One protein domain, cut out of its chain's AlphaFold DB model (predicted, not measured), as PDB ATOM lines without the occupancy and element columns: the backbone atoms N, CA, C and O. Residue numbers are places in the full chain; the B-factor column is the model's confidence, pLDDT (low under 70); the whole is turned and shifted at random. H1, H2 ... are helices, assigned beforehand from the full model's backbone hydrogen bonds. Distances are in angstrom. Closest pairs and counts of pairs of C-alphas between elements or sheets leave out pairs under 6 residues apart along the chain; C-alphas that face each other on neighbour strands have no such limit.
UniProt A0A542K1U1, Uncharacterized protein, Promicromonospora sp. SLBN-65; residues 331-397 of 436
ATOM      1  N   PRO A 331      30.874  48.613  67.826       79.00
ATOM      2  CA  PRO A 331      31.388  49.973  68.014       79.00
ATOM      3  C   PRO A 331      32.631  50.265  67.162       79.00
ATOM      4  O   PRO A 331      33.006  51.422  66.962       79.00
ATOM      5  N   ARG A 332      33.309  49.221  66.681       85.19
ATOM      6  CA  ARG A 332      34.559  49.326  65.937       85.19
ATOM      7  C   ARG A 332      34.301  49.223  64.440       85.19
ATOM      8  O   ARG A 332      33.883  48.186  63.933       85.19
ATOM      9  N   TRP A 333      34.594  50.301  63.711       87.94
ATOM     10  CA  TRP A 333      34.293  50.405  62.278       87.94
ATOM     11  C   TRP A 333      34.930  49.294  61.424       87.94
ATOM     12  O   TRP A 333      34.327  48.870  60.441       87.94
ATOM     13  N   ASP A 334      36.115  48.811  61.800       89.75
ATOM     14  CA  ASP A 334      36.833  47.735  61.117       89.75
ATOM     15  C   ASP A 334      36.119  46.389  61.280       89.75
ATOM     16  O   ASP A 334      35.958  45.652  60.304       89.75
ATOM     17  N   TYR A 335      35.600  46.103  62.478       90.25
ATOM     18  CA  TYR A 335      34.765  44.924  62.705       90.25
ATOM     19  C   TYR A 335      33.403  45.035  62.027       90.25
ATOM     20  O   TYR A 335      32.956  44.042  61.456       90.25
ATOM     21  N   ARG A 336      32.775  46.220  62.004       88.69
ATOM     22  CA  ARG A 336      31.541  46.440  61.224       88.69
ATOM     23  C   ARG A 336      31.746  46.089  59.757       88.69
ATOM     24  O   ARG A 336      31.005  45.283  59.200       88.69
ATOM     25  N   ALA A 337      32.792  46.651  59.146       89.69
ATOM     26  CA  ALA A 337      33.128  46.404  57.748       89.69
ATOM     27  C   ALA A 337      33.423  44.918  57.487       89.69
ATOM     28  O   ALA A 337      32.938  44.359  56.505       89.69
ATOM     29  N   PHE A 338      34.171  44.262  58.379       92.81
ATOM     30  CA  PHE A 338      34.473  42.836  58.271       92.81
ATOM     31  C   PHE A 338      33.221  41.952  58.395       92.81
ATOM     32  O   PHE A 338      33.013  41.067  57.568       92.81
ATOM     33  N   ARG A 339      32.354  42.204  59.384       91.88
ATOM     34  CA  ARG A 339      31.095  41.463  59.578       91.88
ATOM     35  C   ARG A 339      30.143  41.651  58.397       91.88
ATOM     36  O   ARG A 339      29.612  40.665  57.898       91.88
ATOM     37  N   ALA A 340      29.991  42.883  57.909       92.06
ATOM     38  CA  ALA A 340      29.185  43.173  56.725       92.06
ATOM     39  C   ALA A 340      29.739  42.469  55.475       92.06
ATOM     40  O   ALA A 340      28.977  41.903  54.695       92.06
ATOM     41  N   PHE A 341      31.064  42.438  55.300       94.31
ATOM     42  CA  PHE A 341      31.688  41.708  54.197       94.31
ATOM     43  C   PHE A 341      31.440  40.197  54.289       94.31
ATOM     44  O   PHE A 341      31.087  39.584  53.285       94.31
ATOM     45  N   ASN A 342      31.562  39.602  55.479       95.25
ATOM     46  CA  ASN A 342      31.285  38.176  55.687       95.25
ATOM     47  C   ASN A 342      29.816  37.827  55.422       95.25
ATOM     48  O   ASN A 342      29.528  36.766  54.872       95.25
ATOM     49  N   LEU A 343      28.890  38.719  55.783       95.19
ATOM     50  CA  LEU A 343      27.478  38.567  55.443       95.19
ATOM     51  C   LEU A 343      27.282  38.550  53.921       95.19
ATOM     52  O   LEU A 343      26.690  37.610  53.394       95.19
ATOM     53  N   LEU A 344      27.832  39.538  53.207       95.25
ATOM     54  CA  LEU A 344      27.755  39.598  51.742       95.25
ATOM     55  C   LEU A 344      28.411  38.379  51.080       95.25
ATOM     56  O   LEU A 344      27.916  37.883  50.070       95.25
ATOM     57  N   GLU A 345      29.514  37.877  51.636       95.19
ATOM     58  CA  GLU A 345      30.152  36.647  51.173       95.19
ATOM     59  C   GLU A 345      29.215  35.447  51.336       95.19
ATOM     60  O   GLU A 345      29.047  34.679  50.386       95.19
ATOM     61  N   GLY A 346      28.608  35.286  52.516       94.44
ATOM     62  CA  GLY A 346      27.664  34.207  52.805       94.44
ATOM     63  C   GLY A 346      26.470  34.230  51.854       94.44
ATOM     64  O   GLY A 346      26.202  33.231  51.187       94.44
ATOM     65  N   MET A 347      25.838  35.398  51.706       94.06
ATOM     66  CA  MET A 347      24.750  35.624  50.749       94.06
ATOM     67  C   MET A 347      25.181  35.280  49.320       94.06
ATOM     68  O   MET A 347      24.494  34.546  48.611       94.06
ATOM     69  N   GLY A 348      26.342  35.781  48.887       93.25
ATOM     70  CA  GLY A 348      26.853  35.557  47.538       93.25
ATOM     71  C   GLY A 348      27.106  34.079  47.254       93.25
ATOM     72  O   GLY A 348      26.705  33.583  46.205       93.25
ATOM     73  N   LYS A 349      27.721  33.351  48.192       92.94
ATOM     74  CA  LYS A 349      28.008  31.915  48.051       92.94
ATOM     75  C   LYS A 349      26.761  31.040  48.048       92.94
ATOM     76  O   LYS A 349      26.803  29.938  47.503       92.94
ATOM     77  N   GLU A 350      25.690  31.503  48.677       92.75
ATOM     78  CA  GLU A 350      24.427  30.782  48.723       92.75
ATOM     79  C   GLU A 350      23.564  31.041  47.480       92.75
ATOM     80  O   GLU A 350      23.039  30.103  46.882       92.75
ATOM     81  N   ILE A 351      23.436  32.306  47.072       92.06
ATOM     82  CA  ILE A 351      22.543  32.725  45.982       92.06
ATOM     83  C   ILE A 351      23.159  32.446  44.605       92.06
ATOM     84  O   ILE A 351      22.444  32.155  43.642       92.06
ATOM     85  N   LEU A 352      24.480  32.597  44.470       93.12
ATOM     86  CA  LEU A 352      25.148  32.517  43.174       93.12
ATOM     87  C   LEU A 352      25.617  31.086  42.875       93.12
ATOM     88  O   LEU A 352      26.119  30.394  43.763       93.12
ATOM     89  N   PRO A 353      25.546  30.634  41.607       93.62
ATOM     90  CA  PRO A 353      26.072  29.330  41.236       93.62
ATOM     91  C   PRO A 353      27.576  29.237  41.516       93.62
ATOM     92  O   PRO A 353      28.354  30.143  41.188       93.62
ATOM     93  N   ARG A 354      28.003  28.108  42.085       91.81
ATOM     94  CA  ARG A 354      29.422  27.828  42.347       91.81
ATOM     95  C   ARG A 354      30.243  27.886  41.061       91.81
ATOM     96  O   ARG A 354      29.742  27.574  39.984       91.81
ATOM     97  N   ASN A 355      31.520  28.246  41.184       92.00
ATOM     98  CA  ASN A 355      32.454  28.411  40.060       92.00
ATOM     99  C   ASN A 355      32.047  29.463  39.006       92.00
ATOM    100  O   ASN A 355      32.687  29.527  37.958       92.00
ATOM    101  N   THR A 356      31.024  30.295  39.247       93.44
ATOM    102  CA  THR A 356      30.691  31.379  38.308       93.44
ATOM    103  C   THR A 356      31.880  32.339  38.217       93.44
ATOM    104  O   THR A 356      32.311  32.840  39.261       93.44
ATOM    105  N   PRO A 357      32.443  32.580  37.018       92.62
ATOM    106  CA  PRO A 357      33.603  33.443  36.861       92.62
ATOM    107  C   PRO A 357      33.207  34.908  37.021       92.62
ATOM    108  O   PRO A 357      32.191  35.349  36.481       92.62
ATOM    109  N   VAL A 358      34.046  35.673  37.710       92.88
ATOM    110  CA  VAL A 358      33.892  37.123  37.810       92.88
ATOM    111  C   VAL A 358      34.358  37.774  36.519       92.88
ATOM    112  O   VAL A 358      35.462  37.495  36.044       92.88
ATOM    113  N   ARG A 359      33.525  38.651  35.959       91.88
ATOM    114  CA  ARG A 359      33.822  39.390  34.732       91.88
ATOM    115  C   ARG A 359      33.856  40.884  35.015       91.88
ATOM    116  O   ARG A 359      33.155  41.370  35.893       91.88
ATOM    117  N   ASP A 360      34.712  41.597  34.299       86.81
ATOM    118  CA  ASP A 360      34.715  43.053  34.304       86.81
ATOM    119  C   ASP A 360      33.609  43.616  33.393       86.81
ATOM    120  O   ASP A 360      32.885  42.883  32.717       86.81
ATOM    121  N   THR A 361      33.507  44.943  33.318       83.00
ATOM    122  CA  THR A 361      32.515  45.629  32.473       83.00
ATOM    123  C   THR A 361      32.695  45.386  30.971       83.00
ATOM    124  O   THR A 361      31.798  45.705  30.199       83.00
ATOM    125  N   SER A 362      33.850  44.870  30.537       87.00
ATOM    126  CA  SER A 362      34.102  44.469  29.146       87.00
ATOM    127  C   SER A 362      33.710  43.012  28.870       87.00
ATOM    128  O   SER A 362      33.787  42.557  27.731       87.00
ATOM    129  N   GLY A 363      33.291  42.272  29.901       86.00
ATOM    130  CA  GLY A 363      33.000  40.843  29.839       86.00
ATOM    131  C   GLY A 363      34.234  39.948  29.992       86.00
ATOM    132  O   GLY A 363      34.101  38.719  29.920       86.00
ATOM    133  N   SER A 364      35.419  40.516  30.230       91.38
ATOM    134  CA  SER A 364      36.673  39.770  30.392       91.38
ATOM    135  C   SER A 364      36.789  39.192  31.807       91.38
ATOM    136  O   SER A 364      36.355  39.839  32.761       91.38
ATOM    137  N   PRO A 365      37.350  37.980  31.991       90.75
ATOM    138  CA  PRO A 365      37.488  37.390  33.316       90.75
ATOM    139  C   PRO A 365      38.481  38.186  34.168       90.75
ATOM    140  O   PRO A 365      39.599  38.474  33.740       90.75
ATOM    141  N   VAL A 366      38.091  38.488  35.402       90.75
ATOM    142  CA  VAL A 366      38.970  39.137  36.376       90.75
ATOM    143  C   VAL A 366      39.929  38.088  36.931       90.75
ATOM    144  O   VAL A 366      39.493  37.081  37.485       90.75
ATOM    145  N   LEU A 367      41.236  38.305  36.776       92.00
ATOM    146  CA  LEU A 367      42.258  37.324  37.142       92.00
ATOM    147  C   LEU A 367      42.845  37.578  38.537       92.00
ATOM    148  O   LEU A 367      43.045  38.714  38.967       92.00
ATOM    149  N   GLN A 368      43.156  36.488  39.226       91.81
ATOM    150  CA  GLN A 368      43.956  36.432  40.442       91.81
ATOM    151  C   GLN A 368      45.443  36.672  40.124       91.81
ATOM    152  O   GLN A 368      45.880  36.589  38.976       91.81
ATOM    153  N   GLN A 369      46.266  36.890  41.158       90.44
ATOM    154  CA  GLN A 369      47.720  37.080  41.000       90.44
ATOM    155  C   GLN A 369      48.435  35.878  40.355       90.44
ATOM    156  O   GLN A 369      49.475  36.047  39.728       90.44
ATOM    157  N   ASN A 370      47.882  34.672  40.498       91.62
ATOM    158  CA  ASN A 370      48.393  33.442  39.883       91.62
ATOM    159  C   ASN A 370      47.940  33.259  38.415       91.62
ATOM    160  O   ASN A 370      48.295  32.258  37.801       91.62
ATOM    161  N   GLY A 371      47.157  34.193  37.861       90.38
ATOM    162  CA  GLY A 371      46.614  34.126  36.501       90.38
ATOM    163  C   GLY A 371      45.305  33.341  36.357       90.38
ATOM    164  O   GLY A 371      44.732  33.341  35.270       90.38
ATOM    165  N   ASN A 372      44.794  32.713  37.421       92.38
ATOM    166  CA  ASN A 372      43.505  32.021  37.392       92.38
ATOM    167  C   ASN A 372      42.340  33.018  37.505       92.38
ATOM    168  O   ASN A 372      42.481  34.029  38.192       92.38
ATOM    169  N   PRO A 373      41.170  32.760  36.900       92.06
ATOM    170  CA  PRO A 373      39.991  33.601  37.099       92.06
ATOM    171  C   PRO A 373      39.525  33.626  38.562       92.06
ATOM    172  O   PRO A 373      39.555  32.609  39.254       92.06
ATOM    173  N   TYR A 374      39.051  34.777  39.034       92.44
ATOM    174  CA  TYR A 374      38.227  34.845  40.238       92.44
ATOM    175  C   TYR A 374      36.873  34.181  39.983       92.44
ATOM    176  O   TYR A 374      36.286  34.337  38.910       92.44
ATOM    177  N   THR A 375      36.352  33.480  40.985       94.56
ATOM    178  CA  THR A 375      35.040  32.833  40.949       94.56
ATOM    179  C   THR A 375      34.245  33.110  42.228       94.56
ATOM    180  O   THR A 375      34.748  33.702  43.182       94.56
ATOM    181  N   VAL A 376      32.992  32.652  42.277       93.12
ATOM    182  CA  VAL A 376      32.143  32.683  43.490       93.12
ATOM    183  C   VAL A 376      32.717  31.850  44.650       93.12
ATOM    184  O   VAL A 376      32.326  32.038  45.799       93.12
ATOM    185  N   ASN A 377      33.669  30.943  44.404       92.94
ATOM    186  CA  ASN A 377      34.292  30.187  45.496       92.94
ATOM    187  C   ASN A 377      35.142  31.094  46.398       92.94
ATOM    188  O   ASN A 377      35.227  30.875  47.610       92.94
ATOM    189  N   GLU A 378      35.760  32.122  45.813       94.25
ATOM    190  CA  GLU A 378      36.504  33.134  46.542       94.25
ATOM    191  C   GLU A 378      35.564  34.203  47.116       94.25
ATOM    192  O   GLU A 378      34.698  34.728  46.418       94.25
ATOM    193  N   ALA A 379      35.800  34.608  48.368       91.38
ATOM    194  CA  ALA A 379      34.994  35.613  49.070       91.38
ATOM    195  C   ALA A 379      34.785  36.898  48.251       91.38
ATOM    196  O   ALA A 379      33.665  37.361  48.049       91.38
ATOM    197  N   ARG A 380      35.879  37.440  47.701       90.69
ATOM    198  CA  ARG A 380      35.849  38.646  46.860       90.69
ATOM    199  C   ARG A 380      35.003  38.462  45.605       90.69
ATOM    200  O   ARG A 380      34.350  39.413  45.189       90.69
ATOM    201  N   GLY A 381      35.030  37.272  45.005       91.94
ATOM    202  CA  GLY A 381      34.283  37.010  43.785       91.94
ATOM    203  C   GLY A 381      32.788  36.851  44.039       91.94
ATOM    204  O   GLY A 381      31.986  37.427  43.306       91.94
ATOM    205  N   ALA A 382      32.417  36.169  45.127       93.94
ATOM    206  CA  ALA A 382      31.034  36.076  45.590       93.94
ATOM    207  C   ALA A 382      30.434  37.462  45.884       93.94
ATOM    208  O   ALA A 382      29.372  37.795  45.360       93.94
ATOM    209  N   VAL A 383      31.140  38.289  46.664       93.81
ATOM    210  CA  VAL A 383      30.682  39.643  47.022       93.81
ATOM    211  C   VAL A 383      30.560  40.534  45.786       93.81
ATOM    212  O   VAL A 383      29.558  41.226  45.632       93.81
ATOM    213  N   PHE A 384      31.548  40.514  44.887       92.00
ATOM    214  CA  PHE A 384      31.522  41.339  43.679       92.00
ATOM    215  C   PHE A 384      30.296  41.042  42.808       92.00
ATOM    216  O   PHE A 384      29.553  41.960  42.471       92.00
ATOM    217  N   LEU A 385      30.062  39.767  42.481       92.31
ATOM    218  CA  LEU A 385      28.946  39.369  41.619       92.31
ATOM    219  C   LEU A 385      27.586  39.607  42.286       92.31
ATOM    220  O   LEU A 385      26.618  39.944  41.605       92.31
ATOM    221  N   LEU A 386      27.507  39.467  43.614       93.06
ATOM    222  CA  LEU A 386      26.300  39.797  44.370       93.06
ATOM    223  C   LEU A 386      25.963  41.288  44.230       93.06
ATOM    224  O   LEU A 386      24.830  41.630  43.890       93.06
ATOM    225  N   LEU A 387      26.947  42.166  44.447       90.38
ATOM    226  CA  LEU A 387      26.775  43.616  44.325       90.38
ATOM    227  C   LEU A 387      26.486  44.045  42.886       90.38
ATOM    228  O   LEU A 387      25.655  44.923  42.668       90.38
ATOM    229  N   GLU A 388      27.130  43.418  41.901       88.44
ATOM    230  CA  GLU A 388      26.841  43.656  40.489       88.44
ATOM    231  C   GLU A 388      25.380  43.320  40.174       88.44
ATOM    232  O   GLU A 388      24.665  44.153  39.616       88.44
ATOM    233  N   ARG A 389      24.900  42.140  40.583       87.56
ATOM    234  CA  ARG A 389      23.509  41.723  40.369       87.56
ATOM    235  C   ARG A 389      22.517  42.659  41.057       87.56
ATOM    236  O   ARG A 389      21.538  43.053  40.428       87.56
ATOM    237  N   ALA A 390      22.787  43.046  42.303       84.88
ATOM    238  CA  ALA A 390      21.959  44.001  43.035       84.88
ATOM    239  C   ALA A 390      21.931  45.376  42.342       84.88
ATOM    240  O   ALA A 390      20.864  45.956  42.161       84.88
ATOM    241  N   GLY A 391      23.082  45.867  41.874       78.31
ATOM    242  CA  GLY A 391      23.193  47.144  41.164       78.31
ATOM    243  C   GLY A 391      22.475  47.181  39.810       78.31
ATOM    244  O   GLY A 391      22.057  48.252  39.382       78.31
ATOM    245  N   HIS A 392      22.288  46.032  39.150       71.50
ATOM    246  CA  HIS A 392      21.467  45.924  37.935       71.50
ATOM    247  C   HIS A 392      19.958  45.871  38.227       71.50
ATOM    248  O   HIS A 392      19.162  46.142  37.332       71.50
ATOM    249  N   GLN A 393      19.563  45.508  39.452       61.03
ATOM    250  CA  GLN A 393      18.163  45.410  39.878       61.03
ATOM    251  C   GLN A 393      17.640  46.687  40.545       61.03
ATOM    252  O   GLN A 393      16.427  46.851  40.661       61.03
ATOM    253  N   MET A 394      18.518  47.599  40.970       41.44
ATOM    254  CA  MET A 394      18.083  48.900  41.471       41.44
ATOM    255  C   MET A 394      17.522  49.736  40.310       41.44
ATOM    256  O   MET A 394      18.236  49.941  39.322       41.44
ATOM    257  N   PRO A 395      16.275  50.241  40.396       45.91
ATOM    258  CA  PRO A 395      15.779  51.200  39.421       45.91
ATOM    259  C   PRO A 395      16.734  52.393  39.382       45.91
ATOM    260  O   PRO A 395      17.238  52.838  40.415       45.91
ATOM    261  N   HIS A 396      17.016  52.895  38.179       41.75
ATOM    262  CA  HIS A 396      17.772  54.127  38.011       41.75
ATOM    263  C   HIS A 396      17.003  55.264  38.692       41.75
ATOM    264  O   HIS A 396      16.117  55.862  38.091       41.75
ATOM    265  N   VAL A 397      17.339  55.563  39.948       39.62
ATOM    266  CA  VAL A 397      16.901  56.789  40.609       39.62
ATOM    267  C   VAL A 397      17.666  57.912  39.920       39.62
ATOM    268  O   VAL A 397      18.850  58.142  40.185       39.62
TER     269      VAL A 397
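This is residues 331 to 397 of the 436 residues of an uncharacterized protein of Promicromonospora sp. SLBN-65 (UniProt A0A542K1U1). Two helices, H1 and H2, meet at nearly a right angle, roughly as an L, where the later part of H1 touches H2. The long looped link between them, residues 352 to 378, folds back on itself on the other side of H2 from H1, while residues 331 to 340 and 390 to 397 stick out. The printed part has 67 residues with two named helices, H1 then H2, and no named strand; the class is all helix. It is only just loose, close to compact, with a radius of gyration of the C-alphas of 13.2 A and spans of 39 by 35 by 20 A.

Find C-alpha 333 at (34.293, 50.405, 62.278); from there H1, residues 333 to 351, runs 26.8 A. H2, residues 379 to 393, runs 21.5 A to C-alpha 393 at (18.163, 45.410, 39.878).

Look at residues 341 to 349 of H1, which alone touch H2; the closest C-alphas, of Gly 348 and Ala 382, are 4.6 A apart. Their lines are about perpendicular, at 76 degrees. In H1 and H2 every O i to N i+4 pair is within hydrogen-bond range.

The C-alphas farthest apart, of Pro 331 and Ser 362, are 39.3 A apart. The printed part has no cut, and the link from H1 to H2 is long. Look for pLDDT under 70 at residues 393 to 397.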